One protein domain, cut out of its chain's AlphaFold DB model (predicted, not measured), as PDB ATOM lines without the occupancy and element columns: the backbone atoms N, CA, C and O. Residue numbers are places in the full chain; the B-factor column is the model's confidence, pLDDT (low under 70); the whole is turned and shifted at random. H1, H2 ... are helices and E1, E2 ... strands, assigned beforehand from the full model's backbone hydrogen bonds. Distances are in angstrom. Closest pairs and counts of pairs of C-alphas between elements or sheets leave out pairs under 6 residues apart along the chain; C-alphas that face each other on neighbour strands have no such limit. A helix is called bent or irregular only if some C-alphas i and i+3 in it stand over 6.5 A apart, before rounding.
ATOM      1  N   TYR A  24    -222.245  51.412   6.506       50.50
ATOM      2  CA  TYR A  24    -223.374  52.342   6.579       50.50
ATOM      3  C   TYR A  24    -223.978  52.427   7.991       50.50
ATOM      4  O   TYR A  24    -224.234  51.393   8.611       50.50
ATOM      5  N   ASP A  25    -224.217  53.646   8.492       47.31
ATOM      6  CA  ASP A  25    -224.892  53.896   9.776       47.31
ATOM      7  C   ASP A  25    -226.289  54.529   9.577       47.31
ATOM      8  O   ASP A  25    -226.383  55.708   9.215       47.31
ATOM      9  N   PRO A  26    -227.381  53.779   9.825       41.91
ATOM     10  CA  PRO A  26    -228.757  54.276   9.735       41.91
ATOM     11  C   PRO A  26    -229.283  54.924  11.021       41.91
ATOM     12  O   PRO A  26    -230.408  55.416  11.023       41.91
ATOM     13  N   THR A  27    -228.546  54.864  12.139       37.09
ATOM     14  CA  THR A  27    -229.009  55.416  13.432       37.09
ATOM     15  C   THR A  27    -228.994  56.937  13.445       37.09
ATOM     16  O   THR A  27    -229.624  57.576  14.291       37.09
ATOM     17  N   ASN A  28    -228.234  57.518  12.525       38.56
ATOM     18  CA  ASN A  28    -227.973  58.932  12.460       38.56
ATOM     19  C   ASN A  28    -229.027  59.622  11.583       38.56
ATOM     20  O   ASN A  28    -229.548  59.041  10.635       38.56
ATOM     21  N   LYS A  29    -229.320  60.900  11.857       37.50
ATOM     22  CA  LYS A  29    -230.242  61.712  11.035       37.50
ATOM     23  C   LYS A  29    -229.768  61.874   9.576       37.50
ATOM     24  O   LYS A  29    -230.523  62.373   8.749       37.50
ATOM     25  N   PHE A  30    -228.532  61.464   9.290       44.59
ATOM     26  CA  PHE A  30    -227.854  61.481   7.998       44.59
ATOM     27  C   PHE A  30    -227.307  60.080   7.693       44.59
ATOM     28  O   PHE A  30    -226.671  59.490   8.566       44.59
ATOM     29  N   TYR A  31    -227.460  59.563   6.469       48.88
ATOM     30  CA  TYR A  31    -226.915  58.251   6.100       48.88
ATOM     31  C   TYR A  31    -225.399  58.315   5.929       48.88
ATOM     32  O   TYR A  31    -224.908  58.848   4.941       48.88
ATOM     33  N   GLN A  32    -224.627  57.800   6.885       56.06
ATOM     34  CA  GLN A  32    -223.161  57.845   6.806       56.06
ATOM     35  C   GLN A  32    -222.619  56.639   6.052       56.06
ATOM     36  O   GLN A  32    -222.959  55.521   6.406       56.06
ATOM     37  N   VAL A  33    -221.760  56.853   5.060       60.28
ATOM     38  CA  VAL A  33    -221.189  55.829   4.183       60.28
ATOM     39  C   VAL A  33    -219.670  55.884   4.244       60.28
ATOM     40  O   VAL A  33    -219.094  56.960   4.170       60.28
ATOM     41  N   THR A  34    -219.005  54.740   4.363       64.00
ATOM     42  CA  THR A  34    -217.539  54.650   4.453       64.00
ATOM     43  C   THR A  34    -217.004  53.640   3.449       64.00
ATOM     44  O   THR A  34    -217.527  52.527   3.384       64.00
ATOM     45  N   PHE A  35    -215.934  53.994   2.736       73.56
ATOM     46  CA  PHE A  35    -215.179  53.076   1.883       73.56
ATOM     47  C   PHE A  35    -213.881  52.631   2.585       73.56
ATOM     48  O   PHE A  35    -213.291  53.415   3.325       73.56
ATOM     49  N   PRO A  36    -213.410  51.386   2.395       76.50
ATOM     50  CA  PRO A  36    -212.133  50.922   2.917       76.50
ATOM     51  C   PRO A  36    -210.970  51.772   2.410       76.50
ATOM     52  O   PRO A  36    -210.940  52.151   1.240       76.50
ATOM     53  N   TYR A  37    -209.963  51.980   3.263       81.88
ATOM     54  CA  TYR A  37    -208.736  52.694   2.894       81.88
ATOM     55  C   TYR A  37    -208.115  52.160   1.593       81.88
ATOM     56  O   TYR A  37    -207.784  52.943   0.713       81.88
ATOM     57  N   ASP A  38    -208.043  50.838   1.418       84.44
ATOM     58  CA  ASP A  38    -207.463  50.218   0.218       84.44
ATOM     59  C   ASP A  38    -208.225  50.548  -1.075       84.44
ATOM     60  O   ASP A  38    -207.663  50.467  -2.169       84.44
ATOM     61  N   PHE A  39    -209.516  50.872  -0.984       86.38
ATOM     62  CA  PHE A  39    -210.286  51.371  -2.120       86.38
ATOM     63  C   PHE A  39    -209.963  52.846  -2.379       86.38
ATOM     64  O   PHE A  39    -209.682  53.224  -3.514       86.38
ATOM     65  N   GLU A  40    -209.928  53.665  -1.324       86.31
ATOM     66  CA  GLU A  40    -209.603  55.091  -1.427       86.31
ATOM     67  C   GLU A  40    -208.182  55.339  -1.956       86.31
ATOM     68  O   GLU A  40    -207.974  56.192  -2.818       86.31
ATOM     69  N   LYS A  41    -207.207  54.556  -1.486       90.56
ATOM     70  CA  LYS A  41    -205.817  54.597  -1.943       90.56
ATOM     71  C   LYS A  41    -205.681  54.159  -3.398       90.56
ATOM     72  O   LYS A  41    -204.936  54.775  -4.150       90.56
ATOM     73  N   GLU A  42    -206.426  53.144  -3.822       91.44
ATOM     74  CA  GLU A  42    -206.401  52.727  -5.223       91.44
ATOM     75  C   GLU A  42    -207.016  53.778  -6.148       91.44
ATOM     76  O   GLU A  42    -206.498  53.994  -7.241       91.44
ATOM     77  N   PHE A  43    -208.060  54.484  -5.700       93.81
ATOM     78  CA  PHE A  43    -208.593  55.605  -6.466       93.81
ATOM     79  C   PHE A  43    -207.590  56.761  -6.573       93.81
ATOM     80  O   PHE A  43    -207.408  57.313  -7.655       93.81
ATOM     81  N   TYR A  44    -206.869  57.074  -5.490       93.62
ATOM     82  CA  TYR A  44    -205.750  58.019  -5.543       93.62
ATOM     83  C   TYR A  44    -204.691  57.599  -6.568       93.62
ATOM     84  O   TYR A  44    -204.318  58.391  -7.428       93.62
ATOM     85  N   ASP A  45    -204.231  56.345  -6.513       92.56
ATOM     86  CA  ASP A  45    -203.193  55.833  -7.414       92.56
ATOM     87  C   ASP A  45    -203.669  55.784  -8.876       92.56
ATOM     88  O   ASP A  45    -202.864  55.929  -9.800       92.56
ATOM     89  N   PHE A  46    -204.973  55.589  -9.096       94.94
ATOM     90  CA  PHE A  46    -205.607  55.702 -10.405       94.94
ATOM     91  C   PHE A  46    -205.528  57.139 -10.941       94.94
ATOM     92  O   PHE A  46    -205.051  57.326 -12.063       94.94
ATOM     93  N   ILE A  47    -205.928  58.140 -10.144       93.19
ATOM     94  CA  ILE A  47    -205.878  59.560 -10.536       93.19
ATOM     95  C   ILE A  47    -204.427  60.012 -10.747       93.19
ATOM     96  O   ILE A  47    -204.118  60.609 -11.773       93.19
ATOM     97  N   GLU A  48    -203.522  59.701  -9.819       90.75
ATOM     98  CA  GLU A  48    -202.112  60.097  -9.910       90.75
ATOM     99  C   GLU A  48    -201.424  59.431 -11.109       90.75
ATOM    100  O   GLU A  48    -200.702  60.084 -11.863       90.75
ATOM    101  N   GLY A  49    -201.688  58.140 -11.339       90.94
ATOM    102  CA  GLY A  49    -201.194  57.429 -12.516       90.94
ATOM    103  C   GLY A  49    -201.717  58.027 -13.821       90.94
ATOM    104  O   GLY A  49    -200.959  58.142 -14.783       90.94
ATOM    105  N   PHE A  50    -202.985  58.446 -13.843       92.12
ATOM    106  CA  PHE A  50    -203.585  59.118 -14.993       92.12
ATOM    107  C   PHE A  50    -202.952  60.483 -15.243       92.12
ATOM    108  O   PHE A  50    -202.528  60.769 -16.356       92.12
ATOM    109  N   ALA A  51    -202.830  61.313 -14.206       88.44
ATOM    110  CA  ALA A  51    -202.216  62.625 -14.329       88.44
ATOM    111  C   ALA A  51    -200.784  62.497 -14.864       88.44
ATOM    112  O   ALA A  51    -200.454  63.121 -15.866       88.44
ATOM    113  N   ASN A  52    -199.961  61.629 -14.270       86.50
ATOM    114  CA  ASN A  52    -198.571  61.438 -14.690       86.50
ATOM    115  C   ASN A  52    -198.442  60.922 -16.130       86.50
ATOM    116  O   ASN A  52    -197.524  61.334 -16.836       86.50
ATOM    117  N   LEU A  53    -199.382  60.091 -16.590       88.56
ATOM    118  CA  LEU A  53    -199.447  59.650 -17.983       88.56
ATOM    119  C   LEU A  53    -199.629  60.827 -18.960       88.56
ATOM    120  O   LEU A  53    -199.031  60.838 -20.037       88.56
ATOM    121  N   LEU A  54    -200.427  61.833 -18.606       83.56
ATOM    122  CA  LEU A  54    -200.726  62.957 -19.502       83.56
ATOM    123  C   LEU A  54    -199.576  63.964 -19.633       83.56
ATOM    124  O   LEU A  54    -199.508  64.680 -20.630       83.56
ATOM    125  N   PHE A  55    -198.637  63.982 -18.683       74.25
ATOM    126  CA  PHE A  55    -197.426  64.813 -18.748       74.25
ATOM    127  C   PHE A  55    -196.236  64.127 -19.421       74.25
ATOM    128  O   PHE A  55    -195.147  64.701 -19.487       74.25
ATOM    129  N   THR A  56    -196.405  62.907 -19.933       72.56
ATOM    130  CA  THR A  56    -195.333  62.246 -20.679       72.56
ATOM    131  C   THR A  56    -195.172  62.900 -22.053       72.56
ATOM    132  O   THR A  56    -196.035  62.762 -22.918       72.56
ATOM    133  N   GLU A  57    -194.050  63.583 -22.293       67.88
ATOM    134  CA  GLU A  57    -193.724  64.104 -23.622       67.88
ATOM    135  C   GLU A  57    -192.984  63.057 -24.456       67.88
ATOM    136  O   GLU A  57    -191.833  62.702 -24.191       67.88
ATOM    137  N   SER A  58    -193.632  62.581 -25.517       69.69
ATOM    138  CA  SER A  58    -192.992  61.727 -26.511       69.69
ATOM    139  C   SER A  58    -193.297  62.202 -27.929       69.69
ATOM    140  O   SER A  58    -194.364  62.741 -28.223       69.69
ATOM    141  N   LYS A  59    -192.338  62.008 -28.844       67.00
ATOM    142  CA  LYS A  59    -192.612  62.208 -30.270       67.00
ATOM    143  C   LYS A  59    -193.525  61.079 -30.757       67.00
ATOM    144  O   LYS A  59    -193.194  59.921 -30.487       67.00
ATOM    145  N   PRO A  60    -194.589  61.387 -31.522       64.75
ATOM    146  CA  PRO A  60    -195.408  60.367 -32.157       64.75
ATOM    147  C   PRO A  60    -194.529  59.430 -32.984       64.75
ATOM    148  O   PRO A  60    -193.695  59.877 -33.776       64.75
ATOM    149  N   LYS A  61    -194.701  58.130 -32.770       68.19
ATOM    150  CA  LYS A  61    -194.095  57.072 -33.576       68.19
ATOM    151  C   LYS A  61    -195.220  56.295 -34.236       68.19
ATOM    152  O   LYS A  61    -196.311  56.214 -33.676       68.19
ATOM    153  N   ASP A  62    -194.951  55.733 -35.407       64.94
ATOM    154  CA  ASP A  62    -195.869  54.757 -35.983       64.94
ATOM    155  C   ASP A  62    -196.016  53.571 -35.021       64.94
ATOM    156  O   ASP A  62    -195.049  53.134 -34.389       64.94
ATOM    157  N   PHE A  63    -197.240  53.073 -34.906       73.31
ATOM    158  CA  PHE A  63    -197.588  51.921 -34.083       73.31
ATOM    159  C   PHE A  63    -198.482  50.974 -34.886       73.31
ATOM    160  O   PHE A  63    -198.943  51.313 -35.970       73.31
ATOM    161  N   GLY A  64    -198.667  49.748 -34.402       77.44
ATOM    162  CA  GLY A  64    -199.472  48.745 -35.101       77.44
ATOM    163  C   GLY A  64    -200.974  49.046 -35.085       77.44
ATOM    164  O   GLY A  64    -201.429  50.061 -34.566       77.44
ATOM    165  N   ALA A  65    -201.768  48.122 -35.624       84.31
ATOM    166  CA  ALA A  65    -203.219  48.177 -35.478       84.31
ATOM    167  C   ALA A  65    -203.616  48.273 -33.992       84.31
ATOM    168  O   ALA A  65    -203.044  47.585 -33.139       84.31
ATOM    169  N   LEU A  66    -204.605  49.114 -33.699       87.62
ATOM    170  CA  LEU A  66    -205.108  49.303 -32.344       87.62
ATOM    171  C   LEU A  66    -206.121  48.206 -31.966       87.62
ATOM    172  O   LEU A  66    -206.742  47.597 -32.846       87.62
ATOM    173  N   PRO A  67    -206.322  47.943 -30.661       86.19
ATOM    174  CA  PRO A  67    -207.348  47.027 -30.181       86.19
ATOM    175  C   PRO A  67    -208.747  47.395 -30.687       86.19
ATOM    176  O   PRO A  67    -209.055  48.549 -30.967       86.19
ATOM    177  N   LYS A  68    -209.630  46.396 -30.759       84.75
ATOM    178  CA  LYS A  68    -211.034  46.599 -31.157       84.75
ATOM    179  C   LYS A  68    -211.891  47.261 -30.077       84.75
ATOM    180  O   LYS A  68    -213.036  47.604 -30.367       84.75
ATOM    181  N   ASP A  69    -211.375  47.384 -28.856       88.56
ATOM    182  CA  ASP A  69    -212.062  48.074 -27.771       88.56
ATOM    183  C   ASP A  69    -212.216  49.560 -28.129       88.56
ATOM    184  O   ASP A  69    -211.244  50.320 -28.196       88.56
ATOM    185  N   LYS A  70    -213.460  49.956 -28.409       88.31
ATOM    186  CA  LYS A  70    -213.798  51.325 -28.791       88.31
ATOM    187  C   LYS A  70    -213.655  52.293 -27.629       88.31
ATOM    188  O   LYS A  70    -213.131  53.372 -27.848       88.31
ATOM    189  N   ASN A  71    -214.024  51.901 -26.410       90.56
ATOM    190  CA  ASN A  71    -213.884  52.780 -25.248       90.56
ATOM    191  C   ASN A  71    -212.412  53.138 -25.030       90.56
ATOM    192  O   ASN A  71    -212.076  54.295 -24.803       90.56
ATOM    193  N   MET A  72    -211.526  52.151 -25.189       91.12
ATOM    194  CA  MET A  72    -210.085  52.358 -25.096       91.12
ATOM    195  C   MET A  72    -209.551  53.259 -26.215       91.12
ATOM    196  O   MET A  72    -208.767  54.172 -25.955       91.12
ATOM    197  N   THR A  73    -209.910  52.969 -27.466       91.00
ATOM    198  CA  THR A  73    -209.336  53.663 -28.626       91.00
ATOM    199  C   THR A  73    -209.908  55.063 -28.825       91.00
ATOM    200  O   THR A  73    -209.142  55.978 -29.117       91.00
ATOM    201  N   ASP A  74    -211.208  55.263 -28.606       90.38
ATOM    202  CA  ASP A  74    -211.839  56.582 -28.680       90.38
ATOM    203  C   ASP A  74    -211.326  57.495 -27.560       90.38
ATOM    204  O   ASP A  74    -210.856  58.589 -27.865       90.38
ATOM    205  N   PHE A  75    -211.259  57.010 -26.310       92.56
ATOM    206  CA  PHE A  75    -210.710  57.797 -25.199       92.56
ATOM    207  C   PHE A  75    -209.244  58.187 -25.431       92.56
ATOM    208  O   PHE A  75    -208.843  59.312 -25.145       92.56
ATOM    209  N   TYR A  76    -208.438  57.301 -26.028       91.25
ATOM    210  CA  TYR A  76    -207.072  57.641 -26.435       91.25
ATOM    211  C   TYR A  76    -207.027  58.774 -27.466       91.25
ATOM    212  O   TYR A  76    -206.203  59.679 -27.349       91.25
ATOM    213  N   PHE A  77    -207.892  58.736 -28.483       89.25
ATOM    214  CA  PHE A  77    -207.946  59.804 -29.479       89.25
ATOM    215  C   PHE A  77    -208.395  61.131 -28.880       89.25
ATOM    216  O   PHE A  77    -207.856  62.163 -29.271       89.25
ATOM    217  N   ASP A  78    -209.333  61.099 -27.938       89.19
ATOM    218  CA  ASP A  78    -209.810  62.296 -27.251       89.19
ATOM    219  C   ASP A  78    -208.692  62.905 -26.388       89.19
ATOM    220  O   ASP A  78    -208.431  64.106 -26.470       89.19
ATOM    221  N   LEU A  79    -207.929  62.073 -25.669       89.19
ATOM    222  CA  LEU A  79    -206.733  62.521 -24.952       89.19
ATOM    223  C   LEU A  79    -205.666  63.090 -25.884       89.19
ATOM    224  O   LEU A  79    -205.028  64.071 -25.531       89.19
ATOM    225  N   LEU A  80    -205.450  62.502 -27.062       85.12
ATOM    226  CA  LEU A  80    -204.442  62.980 -28.013       85.12
ATOM    227  C   LEU A  80    -204.746  64.365 -28.585       85.12
ATOM    228  O   LEU A  80    -203.807  65.075 -28.953       85.12
ATOM    229  N   THR A  81    -206.023  64.731 -28.707       82.75
ATOM    230  CA  THR A  81    -206.420  66.068 -29.163       82.75
ATOM    231  C   THR A  81    -205.912  67.144 -28.198       82.75
ATOM    232  O   THR A  81    -205.388  68.156 -28.655       82.75
ATOM    233  N   GLU A  82    -205.937  66.880 -26.889       84.12
ATOM    234  CA  GLU A  82    -205.471  67.819 -25.856       84.12
ATOM    235  C   GLU A  82    -203.990  67.612 -25.476       84.12
ATOM    236  O   GLU A  82    -203.213  68.557 -25.348       84.12
ATOM    237  N   PHE A  83    -203.557  66.356 -25.360       83.25
ATOM    238  CA  PHE A  83    -202.225  65.926 -24.926       83.25
ATOM    239  C   PHE A  83    -201.483  65.235 -26.069       83.25
ATOM    240  O   PHE A  83    -201.173  64.043 -26.037       83.25
ATOM    241  N   GLY A  84    -201.155  65.999 -27.111       74.75
ATOM    242  CA  GLY A  84    -200.584  65.462 -28.353       74.75
ATOM    243  C   GLY A  84    -199.221  64.753 -28.245       74.75
ATOM    244  O   GLY A  84    -198.722  64.265 -29.261       74.75
ATOM    245  N   GLY A  85    -198.602  64.721 -27.060       77.75
ATOM    246  CA  GLY A  85    -197.376  63.975 -26.757       77.75
ATOM    247  C   GLY A  85    -197.594  62.567 -26.183       77.75
ATOM    248  O   GLY A  85    -196.605  61.855 -25.997       77.75
ATOM    249  N   LEU A  86    -198.845  62.165 -25.916       86.12
ATOM    250  CA  LEU A  86    -199.198  60.907 -25.251       86.12
ATOM    251  C   LEU A  86    -198.829  59.674 -26.108       86.12
ATOM    252  O   LEU A  86    -199.420  59.469 -27.170       86.12
ATOM    253  N   PRO A  87    -197.889  58.815 -25.668       84.31
ATOM    254  CA  PRO A  87    -197.555  57.597 -26.398       84.31
ATOM    255  C   PRO A  87    -198.586  56.486 -26.166       84.31
ATOM    256  O   PRO A  87    -198.955  56.197 -25.025       84.31
ATOM    257  N   TRP A  88    -198.963  55.788 -27.246       85.94
ATOM    258  CA  TRP A  88    -199.891  54.651 -27.201       85.94
ATOM    259  C   TRP A  88    -199.477  53.583 -26.183       85.94
ATOM    260  O   TRP A  88    -200.309  53.139 -25.401       85.94
ATOM    261  N   ASP A  89    -198.201  53.190 -26.147       86.75
ATOM    262  CA  ASP A  89    -197.738  52.105 -25.270       86.75
ATOM    263  C   ASP A  89    -197.896  52.442 -23.780       86.75
ATOM    264  O   ASP A  89    -198.291  51.586 -22.989       86.75
ATOM    265  N   ALA A  90    -197.635  53.698 -23.399       88.19
ATOM    266  CA  ALA A  90    -197.809  54.159 -22.023       88.19
ATOM    267  C   ALA A  90    -199.293  54.216 -21.644       88.19
ATOM    268  O   ALA A  90    -199.673  53.757 -20.566       88.19
ATOM    269  N   TYR A  91    -200.138  54.717 -22.553       91.75
ATOM    270  CA  TYR A  91    -201.586  54.732 -22.365       91.75
ATOM    271  C   TYR A  91    -202.151  53.316 -22.234       91.75
ATOM    272  O   TYR A  91    -202.901  53.030 -21.306       91.75
ATOM    273  N   ASN A  92    -201.741  52.413 -23.123       90.94
ATOM    274  CA  ASN A  92    -202.133  51.011 -23.123       90.94
ATOM    275  C   ASN A  92    -201.773  50.327 -21.797       90.94
ATOM    276  O   ASN A  92    -202.616  49.663 -21.194       90.94
ATOM    277  N   LEU A  93    -200.547  50.536 -21.306       90.81
ATOM    278  CA  LEU A  93    -200.107  49.993 -20.023       90.81
ATOM    279  C   LEU A  93    -200.960  50.523 -18.864       90.81
ATOM    280  O   LEU A  93    -201.460  49.734 -18.067       90.81
ATOM    281  N   TRP A  94    -201.163  51.840 -18.788       93.69
ATOM    282  CA  TRP A  94    -201.991  52.447 -17.745       93.69
ATOM    283  C   TRP A  94    -203.445  51.953 -17.799       93.69
ATOM    284  O   TRP A  94    -204.027  51.632 -16.760       93.69
ATOM    285  N   TYR A  95    -204.021  51.835 -18.997       92.62
ATOM    286  CA  TYR A  95    -205.401  51.394 -19.191       92.62
ATOM    287  C   TYR A  95    -205.621  49.979 -18.634       92.62
ATOM    288  O   TYR A  95    -206.557  49.743 -17.872       92.62
ATOM    289  N   TYR A  96    -204.726  49.035 -18.930       89.50
ATOM    290  CA  TYR A  96    -204.875  47.670 -18.420       89.50
ATOM    291  C   TYR A  96    -204.422  47.495 -16.964       89.50
ATOM    292  O   TYR A  96    -205.057  46.730 -16.239       89.50
ATOM    293  N   ASP A  97    -203.374  48.189 -16.511       86.81
ATOM    294  CA  ASP A  97    -202.823  48.014 -15.157       86.81
ATOM    295  C   ASP A  97    -203.603  48.788 -14.081       86.81
ATOM    296  O   ASP A  97    -203.823  48.293 -12.973       86.81
ATOM    297  N   LYS A  98    -204.062  50.006 -14.397       89.44
ATOM    298  CA  LYS A  98    -204.736  50.892 -13.435       89.44
ATOM    299  C   LYS A  98    -206.249  50.876 -13.602       89.44
ATOM    300  O   LYS A  98    -206.954  50.563 -12.642       89.44
ATOM    301  N   LYS A  99    -206.764  51.177 -14.802       92.62
ATOM    302  CA  LYS A  99    -208.218  51.285 -15.028       92.62
ATOM    303  C   LYS A  99    -208.931  49.953 -14.806       92.62
ATOM    304  O   LYS A  99    -209.901  49.922 -14.052       92.62
ATOM    305  N   THR A 100    -208.454  48.854 -15.397       89.00
ATOM    306  CA  THR A 100    -209.099  47.530 -15.248       89.00
ATOM    307  C   THR A 100    -209.121  47.065 -13.794       89.00
ATOM    308  O   THR A 100    -210.138  46.575 -13.309       89.00
ATOM    309  N   LYS A 101    -208.020  47.261 -13.063       89.38
ATOM    310  CA  LYS A 101    -207.926  46.881 -11.649       89.38
ATOM    311  C   LYS A 101    -208.939  47.648 -10.789       89.38
ATOM    312  O   LYS A 101    -209.665  47.043  -9.996       89.38
ATOM    313  N   PHE A 102    -209.050  48.954 -11.019       93.12
ATOM    314  CA  PHE A 102    -210.008  49.802 -10.319       93.12
ATOM    315  C   PHE A 102    -211.465  49.457 -10.676       93.12
ATOM    316  O   PHE A 102    -212.318  49.357  -9.792       93.12
ATOM    317  N   GLN A 103    -211.745  49.184 -11.955       93.94
ATOM    318  CA  GLN A 103    -213.050  48.716 -12.426       93.94
ATOM    319  C   GLN A 103    -213.483  47.416 -11.742       93.94
ATOM    320  O   GLN A 103    -214.622  47.323 -11.291       93.94
ATOM    321  N   GLU A 104    -212.588  46.435 -11.610       90.88
ATOM    322  CA  GLU A 104    -212.881  45.169 -10.927       90.88
ATOM    323  C   GLU A 104    -213.272  45.373  -9.456       90.88
ATOM    324  O   GLU A 104    -214.172  44.700  -8.947       90.88
ATOM    325  N   LYS A 105    -212.652  46.335  -8.758       89.38
ATOM    326  CA  LYS A 105    -213.064  46.700  -7.393       89.38
ATOM    327  C   LYS A 105    -214.470  47.298  -7.361       89.38
ATOM    328  O   LYS A 105    -215.288  46.876  -6.548       89.38
ATOM    329  N   ILE A 106    -214.786  48.225  -8.265       91.06
ATOM    330  CA  ILE A 106    -216.137  48.804  -8.341       91.06
ATOM    331  C   ILE A 106    -217.167  47.720  -8.695       91.06
ATOM    332  O   ILE A 106    -218.218  47.646  -8.059       91.06
ATOM    333  N   LYS A 107    -216.855  46.825  -9.644       92.56
ATOM    334  CA  LYS A 107    -217.710  45.687 -10.018       92.56
ATOM    335  C   LYS A 107    -218.034  44.819  -8.798       92.56
ATOM    336  O   LYS A 107    -219.201  44.502  -8.575       92.56
ATOM    337  N   LYS A 108    -217.039  44.500  -7.963       87.69
ATOM    338  CA  LYS A 108    -217.240  43.746  -6.711       87.69
ATOM    339  C   LYS A 108    -218.145  44.475  -5.723       87.69
ATOM    340  O   LYS A 108    -219.063  43.849  -5.194       87.69
ATOM    341  N   ILE A 109    -217.952  45.780  -5.524       85.69
ATOM    342  CA  ILE A 109    -218.822  46.608  -4.674       85.69
ATOM    343  C   ILE A 109    -220.287  46.515  -5.140       85.69
ATOM    344  O   ILE A 109    -221.180  46.260  -4.326       85.69
ATOM    345  N   ILE A 110    -220.540  46.657  -6.448       87.94
ATOM    346  CA  ILE A 110    -221.891  46.570  -7.026       87.94
ATOM    347  C   ILE A 110    -222.481  45.166  -6.855       87.94
ATOM    348  O   ILE A 110    -223.591  45.037  -6.335       87.94
ATOM    349  N   ILE A 111    -221.745  44.113  -7.220       87.19
ATOM    350  CA  ILE A 111    -222.189  42.718  -7.066       87.19
ATOM    351  C   ILE A 111    -222.558  42.428  -5.608       87.19
ATOM    352  O   ILE A 111    -223.643  41.906  -5.338       87.19
ATOM    353  N   ASN A 112    -221.700  42.820  -4.666       82.25
ATOM    354  CA  ASN A 112    -221.943  42.640  -3.238       82.25
ATOM    355  C   ASN A 112    -223.235  43.341  -2.800       82.25
ATOM    356  O   ASN A 112    -224.045  42.741  -2.094       82.25
ATOM    357  N   SER A 113    -223.479  44.570  -3.271       80.88
ATOM    358  CA  SER A 113    -224.713  45.304  -2.966       80.88
ATOM    359  C   SER A 113    -225.971  44.580  -3.474       80.88
ATOM    360  O   SER A 113    -226.969  44.490  -2.757       80.88
ATOM    361  N   ILE A 114    -225.924  43.979  -4.667       83.06
ATOM    362  CA  ILE A 114    -227.046  43.236  -5.262       83.06
ATOM    363  C   ILE A 114    -227.322  41.943  -4.483       83.06
ATOM    364  O   ILE A 114    -228.472  41.653  -4.146       83.06
ATOM    365  N   VAL A 115    -226.275  41.168  -4.176       81.62
ATOM    366  CA  VAL A 115    -226.392  39.899  -3.431       81.62
ATOM    367  C   VAL A 115    -226.979  40.139  -2.045       81.62
ATOM    368  O   VAL A 115    -227.894  39.433  -1.610       81.62
ATOM    369  N   GLU A 116    -226.474  41.158  -1.358       71.19
ATOM    370  CA  GLU A 116    -226.872  41.464   0.007       71.19
ATOM    371  C   GLU A 116    -228.260  42.127   0.075       71.19
ATOM    372  O   GLU A 116    -228.985  41.897   1.039       71.19
ATOM    373  N   SER A 117    -228.715  42.834  -0.972       69.12
ATOM    374  CA  SER A 117    -230.047  43.475  -1.028       69.12
ATOM    375  C   SER A 117    -231.187  42.543  -0.591       69.12
ATOM    376  O   SER A 117    -231.997  42.893   0.268       69.12
ATOM    377  N   LYS A 118    -231.238  41.323  -1.149       67.31
ATOM    378  CA  LYS A 118    -232.284  40.332  -0.838       67.31
ATOM    379  C   LYS A 118    -232.092  39.702   0.534       67.31
ATOM    380  O   LYS A 118    -233.057  39.529   1.273       67.31
ATOM    381  N   LYS A 119    -230.846  39.351   0.864       64.56
ATOM    382  CA  LYS A 119    -230.470  38.714   2.133       64.56
ATOM    383  C   LYS A 119    -230.790  39.606   3.332       64.56
ATOM    384  O   LYS A 119    -231.166  39.101   4.383       64.56
ATOM    385  N   LEU A 120    -230.665  40.915   3.154       55.25
ATOM    386  CA  LEU A 120    -230.862  41.916   4.195       55.25
ATOM    387  C   LEU A 120    -232.247  42.571   4.168       55.25
ATOM    388  O   LEU A 120    -232.563  43.352   5.060       55.25
ATOM    389  N   GLY A 121    -233.063  42.300   3.144       57.28
ATOM    390  CA  GLY A 121    -234.361  42.954   2.961       57.28
ATOM    391  C   GLY A 121    -234.266  44.454   2.646       57.28
ATOM    392  O   GLY A 121    -235.227  45.185   2.884       57.28
ATOM    393  N   ILE A 122    -233.127  44.922   2.123       58.12
ATOM    394  CA  ILE A 122    -232.889  46.336   1.816       58.12
ATOM    395  C   ILE A 122    -233.356  46.645   0.401       58.12
ATOM    396  O   ILE A 122    -232.772  46.191  -0.585       58.12
ATOM    397  N   LYS A 123    -234.401  47.464   0.291       60.94
ATOM    398  CA  LYS A 123    -234.882  47.940  -1.005       60.94
ATOM    399  C   LYS A 123    -233.972  49.055  -1.525       60.94
ATOM    400  O   LYS A 123    -233.649  49.984  -0.798       60.94
ATOM    401  N   ASP A 124    -233.616  48.978  -2.804       66.00
ATOM    402  CA  ASP A 124    -232.825  49.987  -3.535       66.00
ATOM    403  C   ASP A 124    -231.374  50.179  -3.005       66.00
ATOM    404  O   ASP A 124    -230.758  51.213  -3.260       66.00
ATOM    405  N   LEU A 125    -230.783  49.161  -2.354       70.00
ATOM    406  CA  LEU A 125    -229.378  49.176  -1.889       70.00
ATOM    407  C   LEU A 125    -228.368  49.338  -3.033       70.00
ATOM    408  O   LEU A 125    -227.394  50.077  -2.899       70.00
ATOM    409  N   GLU A 126    -228.607  48.673  -4.163       76.88
ATOM    410  CA  GLU A 126    -227.771  48.840  -5.353       76.88
ATOM    411  C   GLU A 126    -227.785  50.305  -5.810       76.88
ATOM    412  O   GLU A 126    -226.738  50.929  -5.959       76.88
ATOM    413  N   PHE A 127    -228.975  50.895  -5.949       75.94
ATOM    414  CA  PHE A 127    -229.129  52.300  -6.318       75.94
ATOM    415  C   PHE A 127    -228.372  53.235  -5.355       75.94
ATOM    416  O   PHE A 127    -227.647  54.124  -5.796       75.94
ATOM    417  N   PHE A 128    -228.490  53.012  -4.044       71.06
ATOM    418  CA  PHE A 128    -227.762  53.779  -3.026       71.06
ATOM    419  C   PHE A 128    -226.237  53.633  -3.146       71.06
ATOM    420  O   PHE A 128    -225.495  54.599  -2.951       71.06
ATOM    421  N   THR A 129    -225.771  52.439  -3.508       76.50
ATOM    422  CA  THR A 129    -224.355  52.151  -3.747       76.50
ATOM    423  C   THR A 129    -223.819  52.965  -4.925       76.50
ATOM    424  O   THR A 129    -222.783  53.616  -4.793       76.50
ATOM    425  N   TRP A 130    -224.560  53.020  -6.036       80.81
ATOM    426  CA  TRP A 130    -224.215  53.862  -7.186       80.81
ATOM    427  C   TRP A 130    -224.129  55.345  -6.813       80.81
ATOM    428  O   TRP A 130    -223.140  55.999  -7.138       80.81
ATOM    429  N   VAL A 131    -225.118  55.875  -6.082       75.94
ATOM    430  CA  VAL A 131    -225.090  57.276  -5.617       75.94
ATOM    431  C   VAL A 131    -223.868  57.537  -4.732       75.94
ATOM    432  O   VAL A 131    -223.201  58.558  -4.891       75.94
ATOM    433  N   SER A 132    -223.547  56.611  -3.828       74.44
ATOM    434  CA  SER A 132    -222.412  56.744  -2.908       74.44
ATOM    435  C   SER A 132    -221.069  56.757  -3.637       74.44
ATOM    436  O   SER A 132    -220.215  57.572  -3.300       74.44
ATOM    437  N   LEU A 133    -220.892  55.906  -4.654       82.25
ATOM    438  CA  LEU A 133    -219.692  55.877  -5.498       82.25
ATOM    439  C   LEU A 133    -219.512  57.186  -6.276       82.25
ATOM    440  O   LEU A 133    -218.446  57.788  -6.217       82.25
ATOM    441  N   VAL A 134    -220.566  57.661  -6.947       79.75
ATOM    442  CA  VAL A 134    -220.550  58.928  -7.705       79.75
ATOM    443  C   VAL A 134    -220.217  60.109  -6.786       79.75
ATOM    444  O   VAL A 134    -219.357  60.927  -7.109       79.75
ATOM    445  N   THR A 135    -220.839  60.154  -5.605       75.25
ATOM    446  CA  THR A 135    -220.581  61.187  -4.586       75.25
ATOM    447  C   THR A 135    -219.133  61.131  -4.099       75.25
ATOM    448  O   THR A 135    -218.468  62.158  -3.998       75.25
ATOM    449  N   PHE A 136    -218.628  59.928  -3.814       80.69
ATOM    450  CA  PHE A 136    -217.253  59.710  -3.386       80.69
ATOM    451  C   PHE A 136    -216.242  60.162  -4.443       80.69
ATOM    452  O   PHE A 136    -215.309  60.882  -4.096       80.69
ATOM    453  N   PHE A 137    -216.430  59.787  -5.713       87.19
ATOM    454  CA  PHE A 137    -215.512  60.174  -6.785       87.19
ATOM    455  C   PHE A 137    -215.435  61.684  -6.935       87.19
ATOM    456  O   PHE A 137    -214.332  62.223  -6.951       87.19
ATOM    457  N   SER A 138    -216.580  62.368  -6.958       80.12
ATOM    458  CA  SER A 138    -216.597  63.824  -7.080       80.12
ATOM    459  C   SER A 138    -215.867  64.501  -5.917       80.12
ATOM    460  O   SER A 138    -214.980  65.318  -6.153       80.12
ATOM    461  N   LEU A 139    -216.175  64.115  -4.672       75.00
ATOM    462  CA  LEU A 139    -215.550  64.700  -3.480       75.00
ATOM    463  C   LEU A 139    -214.043  64.418  -3.409       75.00
ATOM    464  O   LEU A 139    -213.266  65.287  -3.025       75.00
ATOM    465  N   PHE A 140    -213.622  63.208  -3.771       81.94
ATOM    466  CA  PHE A 140    -212.212  62.830  -3.748       81.94
ATOM    467  C   PHE A 140    -211.427  63.550  -4.844       81.94
ATOM    468  O   PHE A 140    -210.348  64.059  -4.569       81.94
ATOM    469  N   ILE A 141    -211.952  63.613  -6.074       85.19
ATOM    470  CA  ILE A 141    -211.320  64.361  -7.172       85.19
ATOM    471  C   ILE A 141    -211.137  65.818  -6.755       85.19
ATOM    472  O   ILE A 141    -210.066  66.392  -6.939       85.19
ATOM    473  N   GLU A 142    -212.157  66.417  -6.150       76.75
ATOM    474  CA  GLU A 142    -212.081  67.785  -5.659       76.75
ATOM    475  C   GLU A 142    -210.963  67.983  -4.621       76.75
ATOM    476  O   GLU A 142    -210.146  68.891  -4.792       76.75
ATOM    477  N   ASP A 143    -210.872  67.109  -3.611       76.62
ATOM    478  CA  ASP A 143    -209.787  67.124  -2.618       76.62
ATOM    479  C   ASP A 143    -208.416  66.915  -3.279       76.62
ATOM    480  O   ASP A 143    -207.490  67.692  -3.052       76.62
ATOM    481  N   TYR A 144    -208.295  65.949  -4.193       84.56
ATOM    482  CA  TYR A 144    -207.066  65.692  -4.945       84.56
ATOM    483  C   TYR A 144    -206.574  66.948  -5.672       84.56
ATOM    484  O   TYR A 144    -205.433  67.365  -5.488       84.56
ATOM    485  N   PHE A 145    -207.422  67.624  -6.446       77.56
ATOM    486  CA  PHE A 145    -206.994  68.832  -7.159       77.56
ATOM    487  C   PHE A 145    -206.800  70.043  -6.259       77.56
ATOM    488  O   PHE A 145    -206.034  70.936  -6.614       77.56
ATOM    489  N   HIS A 146    -207.484  70.102  -5.120       73.38
ATOM    490  CA  HIS A 146    -207.206  71.119  -4.116       73.38
ATOM    491  C   HIS A 146    -205.801  70.931  -3.526       73.38
ATOM    492  O   HIS A 146    -205.037  71.885  -3.407       73.38
ATOM    493  N   LYS A 147    -205.433  69.683  -3.230       77.44
ATOM    494  CA  LYS A 147    -204.139  69.295  -2.663       77.44
ATOM    495  C   LYS A 147    -202.992  69.341  -3.674       77.44
ATOM    496  O   LYS A 147    -201.871  69.655  -3.300       77.44
ATOM    497  N   HIS A 148    -203.275  69.110  -4.953       71.06
ATOM    498  CA  HIS A 148    -202.318  69.195  -6.060       71.06
ATOM    499  C   HIS A 148    -202.484  70.486  -6.886       71.06
ATOM    500  O   HIS A 148    -202.117  70.527  -8.064       71.06
ATOM    501  N   PHE A 149    -203.055  71.543  -6.296       66.38
ATOM    502  CA  PHE A 149    -203.429  72.767  -7.014       66.38
ATOM    503  C   PHE A 149    -202.261  73.372  -7.798       66.38
ATOM    504  O   PHE A 149    -202.415  73.698  -8.973       66.38
ATOM    505  N   GLU A 150    -201.077  73.450  -7.194       62.78
ATOM    506  CA  GLU A 150    -199.876  74.001  -7.834       62.78
ATOM    507  C   GLU A 150    -199.469  73.243  -9.102       62.78
ATOM    508  O   GLU A 150    -199.043  73.859 -10.078       62.78
ATOM    509  N   LYS A 151    -199.658  71.918  -9.119       67.25
ATOM    510  CA  LYS A 151    -199.309  71.059 -10.258       67.25
ATOM    511  C   LYS A 151    -200.305  71.210 -11.412       67.25
ATOM    512  O   LYS A 151    -199.915  71.090 -12.569       67.25
ATOM    513  N   PHE A 152    -201.585  71.468 -11.119       68.38
ATOM    514  CA  PHE A 152    -202.664  71.315 -12.104       68.38
ATOM    515  C   PHE A 152    -203.525  72.553 -12.361       68.38
ATOM    516  O   PHE A 152    -204.429  72.464 -13.187       68.38
ATOM    517  N   ASN A 153    -203.280  73.699 -11.719       63.09
ATOM    518  CA  ASN A 153    -204.173  74.868 -11.786       63.09
ATOM    519  C   ASN A 153    -204.587  75.267 -13.221       63.09
ATOM    520  O   ASN A 153    -205.753  75.552 -13.469       63.09
ATOM    521  N   ILE A 154    -203.656  75.228 -14.182       64.75
ATOM    522  CA  ILE A 154    -203.908  75.637 -15.576       64.75
ATOM    523  C   ILE A 154    -204.750  74.608 -16.344       64.75
ATOM    524  O   ILE A 154    -205.583  74.986 -17.159       64.75
ATOM    525  N   ILE A 155    -204.547  73.315 -16.080       72.06
ATOM    526  CA  ILE A 155    -205.180  72.221 -16.835       72.06
ATOM    527  C   ILE A 155    -206.278  71.504 -16.043       72.06
ATOM    528  O   ILE A 155    -206.757  70.446 -16.449       72.06
ATOM    529  N   LYS A 156    -206.670  72.058 -14.892       78.38
ATOM    530  CA  LYS A 156    -207.620  71.445 -13.964       78.38
ATOM    531  C   LYS A 156    -208.933  71.089 -14.656       78.38
ATOM    532  O   LYS A 156    -209.402  69.971 -14.494       78.38
ATOM    533  N   GLU A 157    -209.511  72.009 -15.428       80.81
ATOM    534  CA  GLU A 157    -210.789  71.778 -16.122       80.81
ATOM    535  C   GLU A 157    -210.676  70.658 -17.170       80.81
ATOM    536  O   GLU A 157    -211.547  69.790 -17.234       80.81
ATOM    537  N   THR A 158    -209.569  70.627 -17.918       83.44
ATOM    538  CA  THR A 158    -209.251  69.571 -18.890       83.44
ATOM    539  C   THR A 158    -209.115  68.211 -18.205       83.44
ATOM    540  O   THR A 158    -209.720  67.228 -18.627       83.44
ATOM    541  N   LEU A 159    -208.374  68.142 -17.096       85.62
ATOM    542  CA  LEU A 159    -208.219  66.896 -16.345       85.62
ATOM    543  C   LEU A 159    -209.524  66.447 -15.678       85.62
ATOM    544  O   LEU A 159    -209.814  65.254 -15.674       85.62
ATOM    545  N   PHE A 160    -210.329  67.375 -15.151       86.75
ATOM    546  CA  PHE A 160    -211.665  67.082 -14.619       86.75
ATOM    547  C   PHE A 160    -212.546  66.438 -15.683       86.75
ATOM    548  O   PHE A 160    -213.191  65.427 -15.413       86.75
ATOM    549  N   TYR A 161    -212.560  67.009 -16.890       88.69
ATOM    550  CA  TYR A 161    -213.326  66.478 -18.009       88.69
ATOM    551  C   TYR A 161    -212.935  65.022 -18.312       88.69
ATOM    552  O   TYR A 161    -213.794  64.140 -18.255       88.69
ATOM    553  N   PHE A 162    -211.645  64.747 -18.533       91.81
ATOM    554  CA  PHE A 162    -211.202  63.399 -18.900       91.81
ATOM    555  C   PHE A 162    -211.285  62.384 -17.756       91.81
ATOM    556  O   PHE A 162    -211.580  61.216 -18.003       91.81
ATOM    557  N   LEU A 163    -211.084  62.804 -16.501       92.81
ATOM    558  CA  LEU A 163    -211.338  61.947 -15.336       92.81
ATOM    559  C   LEU A 163    -212.820  61.574 -15.235       92.81
ATOM    560  O   LEU A 163    -213.153  60.418 -14.978       92.81
ATOM    561  N   GLY A 164    -213.716  62.533 -15.477       92.06
ATOM    562  CA  GLY A 164    -215.149  62.269 -15.547       92.06
ATOM    563  C   GLY A 164    -215.506  61.306 -16.674       92.06
ATOM    564  O   GLY A 164    -216.336  60.420 -16.482       92.06
ATOM    565  N   GLU A 165    -214.869  61.451 -17.833       92.56
ATOM    566  CA  GLU A 165    -215.076  60.590 -18.994       92.56
ATOM    567  C   GLU A 165    -214.622  59.150 -18.751       92.56
ATOM    568  O   GLU A 165    -215.414  58.229 -18.956       92.56
ATOM    569  N   ILE A 166    -213.413  58.929 -18.228       94.56
ATOM    570  CA  ILE A 166    -212.957  57.565 -17.937       94.56
ATOM    571  C   ILE A 166    -213.759  56.911 -16.811       94.56
ATOM    572  O   ILE A 166    -214.049  55.717 -16.877       94.56
ATOM    573  N   LEU A 167    -214.182  57.672 -15.796       95.12
ATOM    574  CA  LEU A 167    -215.057  57.145 -14.752       95.12
ATOM    575  C   LEU A 167    -216.443  56.815 -15.291       95.12
ATOM    576  O   LEU A 167    -217.006  55.785 -14.927       95.12
ATOM    577  N   TYR A 168    -216.979  57.639 -16.191       92.69
ATOM    578  CA  TYR A 168    -218.200  57.311 -16.913       92.69
ATOM    579  C   TYR A 168    -218.039  56.017 -17.716       92.69
ATOM    580  O   TYR A 168    -218.898  55.151 -17.594       92.69
ATOM    581  N   ILE A 169    -216.935  55.829 -18.451       94.06
ATOM    582  CA  ILE A 169    -216.638  54.581 -19.174       94.06
ATOM    583  C   ILE A 169    -216.626  53.382 -18.215       94.06
ATOM    584  O   ILE A 169    -217.334  52.405 -18.456       94.06
ATOM    585  N   ILE A 170    -215.883  53.465 -17.104       95.38
ATOM    586  CA  ILE A 170    -215.802  52.397 -16.091       95.38
ATOM    587  C   ILE A 170    -217.196  52.036 -15.569       95.38
ATOM    588  O   ILE A 170    -217.589  50.869 -15.557       95.38
ATOM    589  N   LEU A 171    -217.955  53.044 -15.139       94.56
ATOM    590  CA  LEU A 171    -219.287  52.861 -14.576       94.56
ATOM    591  C   LEU A 171    -220.272  52.321 -15.618       94.56
ATOM    592  O   LEU A 171    -221.107  51.479 -15.295       94.56
ATOM    593  N   GLN A 172    -220.146  52.749 -16.871       93.31
ATOM    594  CA  GLN A 172    -221.005  52.322 -17.966       93.31
ATOM    595  C   GLN A 172    -220.724  50.881 -18.404       93.31
ATOM    596  O   GLN A 172    -221.657  50.151 -18.738       93.31
ATOM    597  N   GLU A 173    -219.470  50.438 -18.382       94.31
ATOM    598  CA  GLU A 173    -219.119  49.036 -18.628       94.31
ATOM    599  C   GLU A 173    -219.680  48.117 -17.541       94.31
ATOM    600  O   GLU A 173    -220.273  47.092 -17.861       94.31
ATOM    601  N   ILE A 174    -219.582  48.518 -16.270       94.69
ATOM    602  CA  ILE A 174    -220.182  47.779 -15.147       94.69
ATOM    603  C   ILE A 174    -221.711  47.768 -15.265       94.69
ATOM    604  O   ILE A 174    -222.352  46.742 -15.062       94.69
ATOM    605  N   TYR A 175    -222.323  48.898 -15.616       93.00
ATOM    606  CA  TYR A 175    -223.772  48.992 -15.777       93.00
ATOM    607  C   TYR A 175    -224.321  48.068 -16.878       93.00
ATOM    608  O   TYR A 175    -225.406  47.496 -16.727       93.00
ATOM    609  N   ASN A 176    -223.570  47.917 -17.972       92.69
ATOM    610  CA  ASN A 176    -223.943  47.091 -19.121       92.69
ATOM    611  C   ASN A 176    -223.471  45.631 -19.022       92.69
ATOM    612  O   ASN A 176    -223.723  44.862 -19.946       92.69
ATOM    613  N   ASP A 177    -222.815  45.244 -17.929       93.69
ATOM    614  CA  ASP A 177    -222.339  43.882 -17.710       93.69
ATOM    615  C   ASP A 177    -223.522  42.897 -17.588       93.69
ATOM    616  O   ASP A 177    -224.396  43.039 -16.723       93.69
ATOM    617  N   GLU A 178    -223.555  41.896 -18.474       92.38
ATOM    618  CA  GLU A 178    -224.633  40.904 -18.548       92.38
ATOM    619  C   GLU A 178    -224.730  40.043 -17.280       92.38
ATOM    620  O   GLU A 178    -225.836  39.678 -16.874       92.38
ATOM    621  N   GLU A 179    -223.605  39.752 -16.616       91.25
ATOM    622  CA  GLU A 179    -223.585  38.966 -15.377       91.25
ATOM    623  C   GLU A 179    -224.235  39.750 -14.237       91.25
ATOM    624  O   GLU A 179    -225.033  39.206 -13.469       91.25
ATOM    625  N   ILE A 180    -223.927  41.046 -14.146       91.25
ATOM    626  CA  ILE A 180    -224.513  41.935 -13.141       91.25
ATOM    627  C   ILE A 180    -226.011  42.099 -13.398       91.25
ATOM    628  O   ILE A 180    -226.795  42.096 -12.450       91.25
ATOM    629  N   ASP A 181    -226.433  42.205 -14.660       90.25
ATOM    630  CA  ASP A 181    -227.852  42.330 -14.994       90.25
ATOM    631  C   ASP A 181    -228.642  41.056 -14.680       90.25
ATOM    632  O   ASP A 181    -229.698  41.119 -14.044       90.25
ATOM    633  N   ALA A 182    -228.097  39.888 -15.033       89.75
ATOM    634  CA  ALA A 182    -228.673  38.601 -14.657       89.75
ATOM    635  C   ALA A 182    -228.804  38.474 -13.131       89.75
ATOM    636  O   ALA A 182    -229.876  38.127 -12.623       89.75
ATOM    637  N   LEU A 183    -227.750  38.836 -12.392       89.00
ATOM    638  CA  LEU A 183    -227.740  38.810 -10.930       89.00
ATOM    639  C   LEU A 183    -228.756  39.793 -10.327       89.00
ATOM    640  O   LEU A 183    -229.464  39.449  -9.377       89.00
ATOM    641  N   ARG A 184    -228.875  41.004 -10.883       89.06
ATOM    642  CA  ARG A 184    -229.848  42.019 -10.458       89.06
ATOM    643  C   ARG A 184    -231.275  41.512 -10.608       89.06
ATOM    644  O   ARG A 184    -232.052  41.609  -9.651       89.06
ATOM    645  N   ILE A 185    -231.604  40.944 -11.768       87.38
ATOM    646  CA  ILE A 185    -232.922  40.366 -12.055       87.38
ATOM    647  C   ILE A 185    -233.218  39.219 -11.082       87.38
ATOM    648  O   ILE A 185    -234.287  39.198 -10.473       87.38
ATOM    649  N   GLU A 186    -232.265  38.304 -10.882       86.12
ATOM    650  CA  GLU A 186    -232.428  37.136 -10.009       86.12
ATOM    651  C   GLU A 186    -232.610  37.519  -8.527       86.12
ATOM    652  O   GLU A 186    -233.464  36.967  -7.818       86.12
ATOM    653  N   LYS A 187    -231.789  38.449  -8.021       82.88
ATOM    654  CA  LYS A 187    -231.730  38.766  -6.587       82.88
ATOM    655  C   LYS A 187    -232.698  39.867  -6.174       82.88
ATOM    656  O   LYS A 187    -233.311  39.745  -5.117       82.88
ATOM    657  N   THR A 188    -232.858  40.918  -6.972       77.94
ATOM    658  CA  THR A 188    -233.580  42.133  -6.543       77.94
ATOM    659  C   THR A 188    -234.834  42.428  -7.358       77.94
ATOM    660  O   THR A 188    -235.741  43.083  -6.845       77.94
ATOM    661  N   GLY A 189    -234.906  41.963  -8.611       76.56
ATOM    662  CA  GLY A 189    -235.992  42.303  -9.536       76.56
ATOM    663  C   GLY A 189    -236.095  43.804  -9.847       76.56
ATOM    664  O   GLY A 189    -237.153  44.271 -10.270       76.56
ATOM    665  N   GLN A 190    -235.039  44.580  -9.582       73.44
ATOM    666  CA  GLN A 190    -235.032  46.029  -9.768       73.44
ATOM    667  C   GLN A 190    -234.838  46.431 -11.228       73.44
ATOM    668  O   GLN A 190    -234.075  45.818 -11.968       73.44
ATOM    669  N   ASP A 191    -235.501  47.523 -11.617       77.00
ATOM    670  CA  ASP A 191    -235.285  48.157 -12.914       77.00
ATOM    671  C   ASP A 191    -233.973  48.953 -12.898       77.00
ATOM    672  O   ASP A 191    -233.875  50.001 -12.243       77.00
ATOM    673  N   LYS A 192    -232.981  48.468 -13.654       83.75
ATOM    674  CA  LYS A 192    -231.675  49.119 -13.794       83.75
ATOM    675  C   LYS A 192    -231.764  50.544 -14.352       83.75
ATOM    676  O   LYS A 192    -230.902  51.360 -14.044       83.75
ATOM    677  N   ARG A 193    -232.851  50.914 -15.045       81.00
ATOM    678  CA  ARG A 193    -233.069  52.276 -15.578       81.00
ATOM    679  C   ARG A 193    -233.096  53.364 -14.509       81.00
ATOM    680  O   ARG A 193    -232.901  54.536 -14.816       81.00
ATOM    681  N   LYS A 194    -233.329  53.011 -13.239       74.12
ATOM    682  CA  LYS A 194    -233.189  53.967 -12.130       74.12
ATOM    683  C   LYS A 194    -231.751  54.491 -11.999       74.12
ATOM    684  O   LYS A 194    -231.570  55.614 -11.536       74.12
ATOM    685  N   ILE A 195    -230.759  53.694 -12.397       76.88
ATOM    686  CA  ILE A 195    -229.327  53.999 -12.301       76.88
ATOM    687  C   ILE A 195    -228.873  54.877 -13.471       76.88
ATOM    688  O   ILE A 195    -228.026  55.732 -13.253       76.88
ATOM    689  N   ASP A 196    -229.486  54.760 -14.661       75.69
ATOM    690  CA  ASP A 196    -229.103  55.489 -15.890       75.69
ATOM    691  C   ASP A 196    -228.799  56.973 -15.653       75.69
ATOM    692  O   ASP A 196    -227.829  57.513 -16.175       75.69
ATOM    693  N   SER A 197    -229.633  57.650 -14.858       69.94
ATOM    694  CA  SER A 197    -229.445  59.078 -14.595       69.94
ATOM    695  C   SER A 197    -228.119  59.395 -13.896       69.94
ATOM    696  O   SER A 197    -227.560  60.443 -14.195       69.94
ATOM    697  N   LEU A 198    -227.609  58.491 -13.042       71.94
ATOM    698  CA  LEU A 198    -226.344  58.592 -12.291       71.94
ATOM    699  C   LEU A 198    -225.104  58.415 -13.176       71.94
ATOM    700  O   LEU A 198    -224.015  58.845 -12.801       71.94
ATOM    701  N   LEU A 199    -225.268  57.804 -14.350       78.25
ATOM    702  CA  LEU A 199    -224.196  57.501 -15.293       78.25
ATOM    703  C   LEU A 199    -224.003  58.675 -16.246       78.25
ATOM    704  O   LEU A 199    -224.446  58.679 -17.393       78.25
ATOM    705  N   ASN A 200    -223.363  59.719 -15.733       77.06
ATOM    706  CA  ASN A 200    -223.072  60.932 -16.482       77.06
ATOM    707  C   ASN A 200    -221.716  61.484 -16.033       77.06
ATOM    708  O   ASN A 200    -221.559  61.797 -14.852       77.06
ATOM    709  N   LYS A 201    -220.765  61.652 -16.967       84.06
ATOM    710  CA  LYS A 201    -219.406  62.144 -16.670       84.06
ATOM    711  C   LYS A 201    -219.392  63.416 -15.820       84.06
ATOM    712  O   LYS A 201    -218.643  63.488 -14.853       84.06
ATOM    713  N   TYR A 202    -220.301  64.359 -16.077       82.62
ATOM    714  CA  TYR A 202    -220.411  65.605 -15.306       82.62
ATOM    715  C   TYR A 202    -220.969  65.399 -13.891       82.62
ATOM    716  O   TYR A 202    -220.641  66.154 -12.984       82.62
ATOM    717  N   SER A 203    -221.801  64.374 -13.687       75.94
ATOM    718  CA  SER A 203    -222.345  64.041 -12.358       75.94
ATOM    719  C   SER A 203    -221.311  63.349 -11.472       75.94
ATOM    720  O   SER A 203    -221.356  63.495 -10.259       75.94
ATOM    721  N   VAL A 204    -220.362  62.631 -12.080       77.50
ATOM    722  CA  VAL A 204    -219.273  61.942 -11.372       77.50
ATOM    723  C   VAL A 204    -218.193  62.905 -10.883       77.50
ATOM    724  O   VAL A 204    -217.507  62.605  -9.911       77.50
ATOM    725  N   ILE A 205    -218.057  64.070 -11.519       76.81
ATOM    726  CA  ILE A 205    -217.044  65.072 -11.156       76.81
ATOM    727  C   ILE A 205    -217.610  66.250 -10.359       76.81
ATOM    728  O   ILE A 205    -216.872  66.844  -9.577       76.81
ATOM    729  N   TYR A 206    -218.907  66.570 -10.484       71.38
ATOM    730  CA  TYR A 206    -219.515  67.729  -9.819       71.38
ATOM    731  C   TYR A 206    -220.662  67.362  -8.877       71.38
ATOM    732  O   TYR A 206    -221.791  67.144  -9.319       71.38
ATOM    733  N   ASN A 207    -220.383  67.417  -7.572       57.88
ATOM    734  CA  ASN A 207    -221.358  67.170  -6.511       57.88
ATOM    735  C   ASN A 207    -222.191  68.420  -6.131       57.88
ATOM    736  O   ASN A 207    -223.394  68.293  -5.928       57.88
ATOM    737  N   ASP A 208    -221.604  69.632  -6.075       51.59
ATOM    738  CA  ASP A 208    -222.342  70.870  -5.687       51.59
ATOM    739  C   ASP A 208    -221.738  72.209  -6.200       51.59
ATOM    740  O   ASP A 208    -222.382  73.255  -6.143       51.59
ATOM    741  N   ILE A 209    -220.507  72.221  -6.734       45.31
ATOM    742  CA  ILE A 209    -219.747  73.476  -6.947       45.31
ATOM    743  C   ILE A 209    -219.884  74.114  -8.341       45.31
ATOM    744  O   ILE A 209    -219.631  75.308  -8.506       45.31
ATOM    745  N   ALA A 210    -220.282  73.350  -9.363       53.84
ATOM    746  CA  ALA A 210    -220.330  73.845 -10.737       53.84
ATOM    747  C   ALA A 210    -221.705  74.428 -11.094       53.84
ATOM    748  O   ALA A 210    -222.750  73.786 -10.959       53.84
TER     749      ALA A 210
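AT A GLANCE: This is residues 24 to 210 of the 797 residues of a protein of bacterium (UniProt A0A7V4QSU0). What is the overall shape? Two crossed layers of paired helices make the body: the long H3 with H1 beside it, and H4 with H6 crossing them at steep angles, with little H9 packed on the far side of H4 and H6. H7 runs beside the late part of H3, and residues 26 to 31, of which residue 31 belongs to strand E1, stick out. What are its make-up and size? The printed part has 187 residues, mostly helix, with nine named helices and one named strand in the order E1, then H1 to H9. It is compact, with a radius of gyration of the C-alphas of 17.8 A, and only just elongated, spanning 57 by 38 by 27 A.

IN THESE COORDINATES: Where is the longest helix? H3, residues 88 to 120, runs 45.9 A from C-alpha 88 at (-199.891, 54.651, -27.201) to C-alpha 120 at (-230.862, 41.916, 4.195). It is neither bent nor irregular, but only just: C-alphas 115 and 118 are 6.5 A apart. Where are the others? H1 is residues 37 to 54, 25.9 A; H2 70 to 82, 18.7 A; H4 125 to 147, 32.3 A; H6 156 to 175, 27.7 A; H7 178 to 187, 14.1 A. E1 is residues 31 to 34, H5 149 to 152, H8 193 to 196, and H9 201 to 205, ending at C-alpha 205 at (-217.044, 65.072, -11.156).

HOW THE PARTS SIT: What touches the hub, H3? Residues 90 to 105 touch H1, closest C-alphas Phe 46 and Lys 98, 5.8 A, at a shallow tilt of 27 degrees, opposite ways; residues 111 to 118 touch H7, closest Lys 118 and Lys 187, 6.0 A. Residues 109 to 117 touch residues 125 to 130 of H4, closest Ser 113 and Glu 126, 5.2 A, a helical hairpin; residues 99 to 107 touch residues 170 to 174 of H6, closest Gln 103 and Ile 170, 5.9 A, at a steep tilt of 52 degrees. H2 only just touches H3 and H6, with 3 pairs of C-alphas within 8 A each, closest Tyr 76 and Tyr 91, 7.4 A, and Asn 71 and Ile 169, 6.9 A. Where do the short helices lie? H9 touches residues 134 to 142 of H4, closest Ser 138 and Ile 205, 4.3 A, and residues 160 to 168 of H6, closest Gly 164 and Lys 201, 4.4 A. H8 only just touches residues 127 to 130 of H4, with 3 pairs of C-alphas within 8 A, closest Phe 127 and Ile 195, 6.2 A; H5 and H6 meet only through their link. What do the backbones show? Each O i to N i+4 pair is within hydrogen-bond range in H1, H4, H6, H7 and H9, against 8 of 9 in H2 and 25 of 29 in H3; H5 and H8 are too short for such a pair. E1 pairs with no named strand, though residues 24 to 25 pair antiparallel with its residues 32 to 33.

THE WHOLE: How far does it reach? The two C-alphas farthest apart, those of Thr 27 and Asp 62, are 59.5 A apart. Is it whole, and which links are long? The printed part has no cut; the link from H1 to H2, residues 55 to 69, is long, and the other links are tight. Where is confidence low? The mean pLDDT of the printed part is 79.8, and 36 residues are under 70: residues 24 to 34, 57 to 62, 117 to 124, 149 to 154, 197 and 207 to 210.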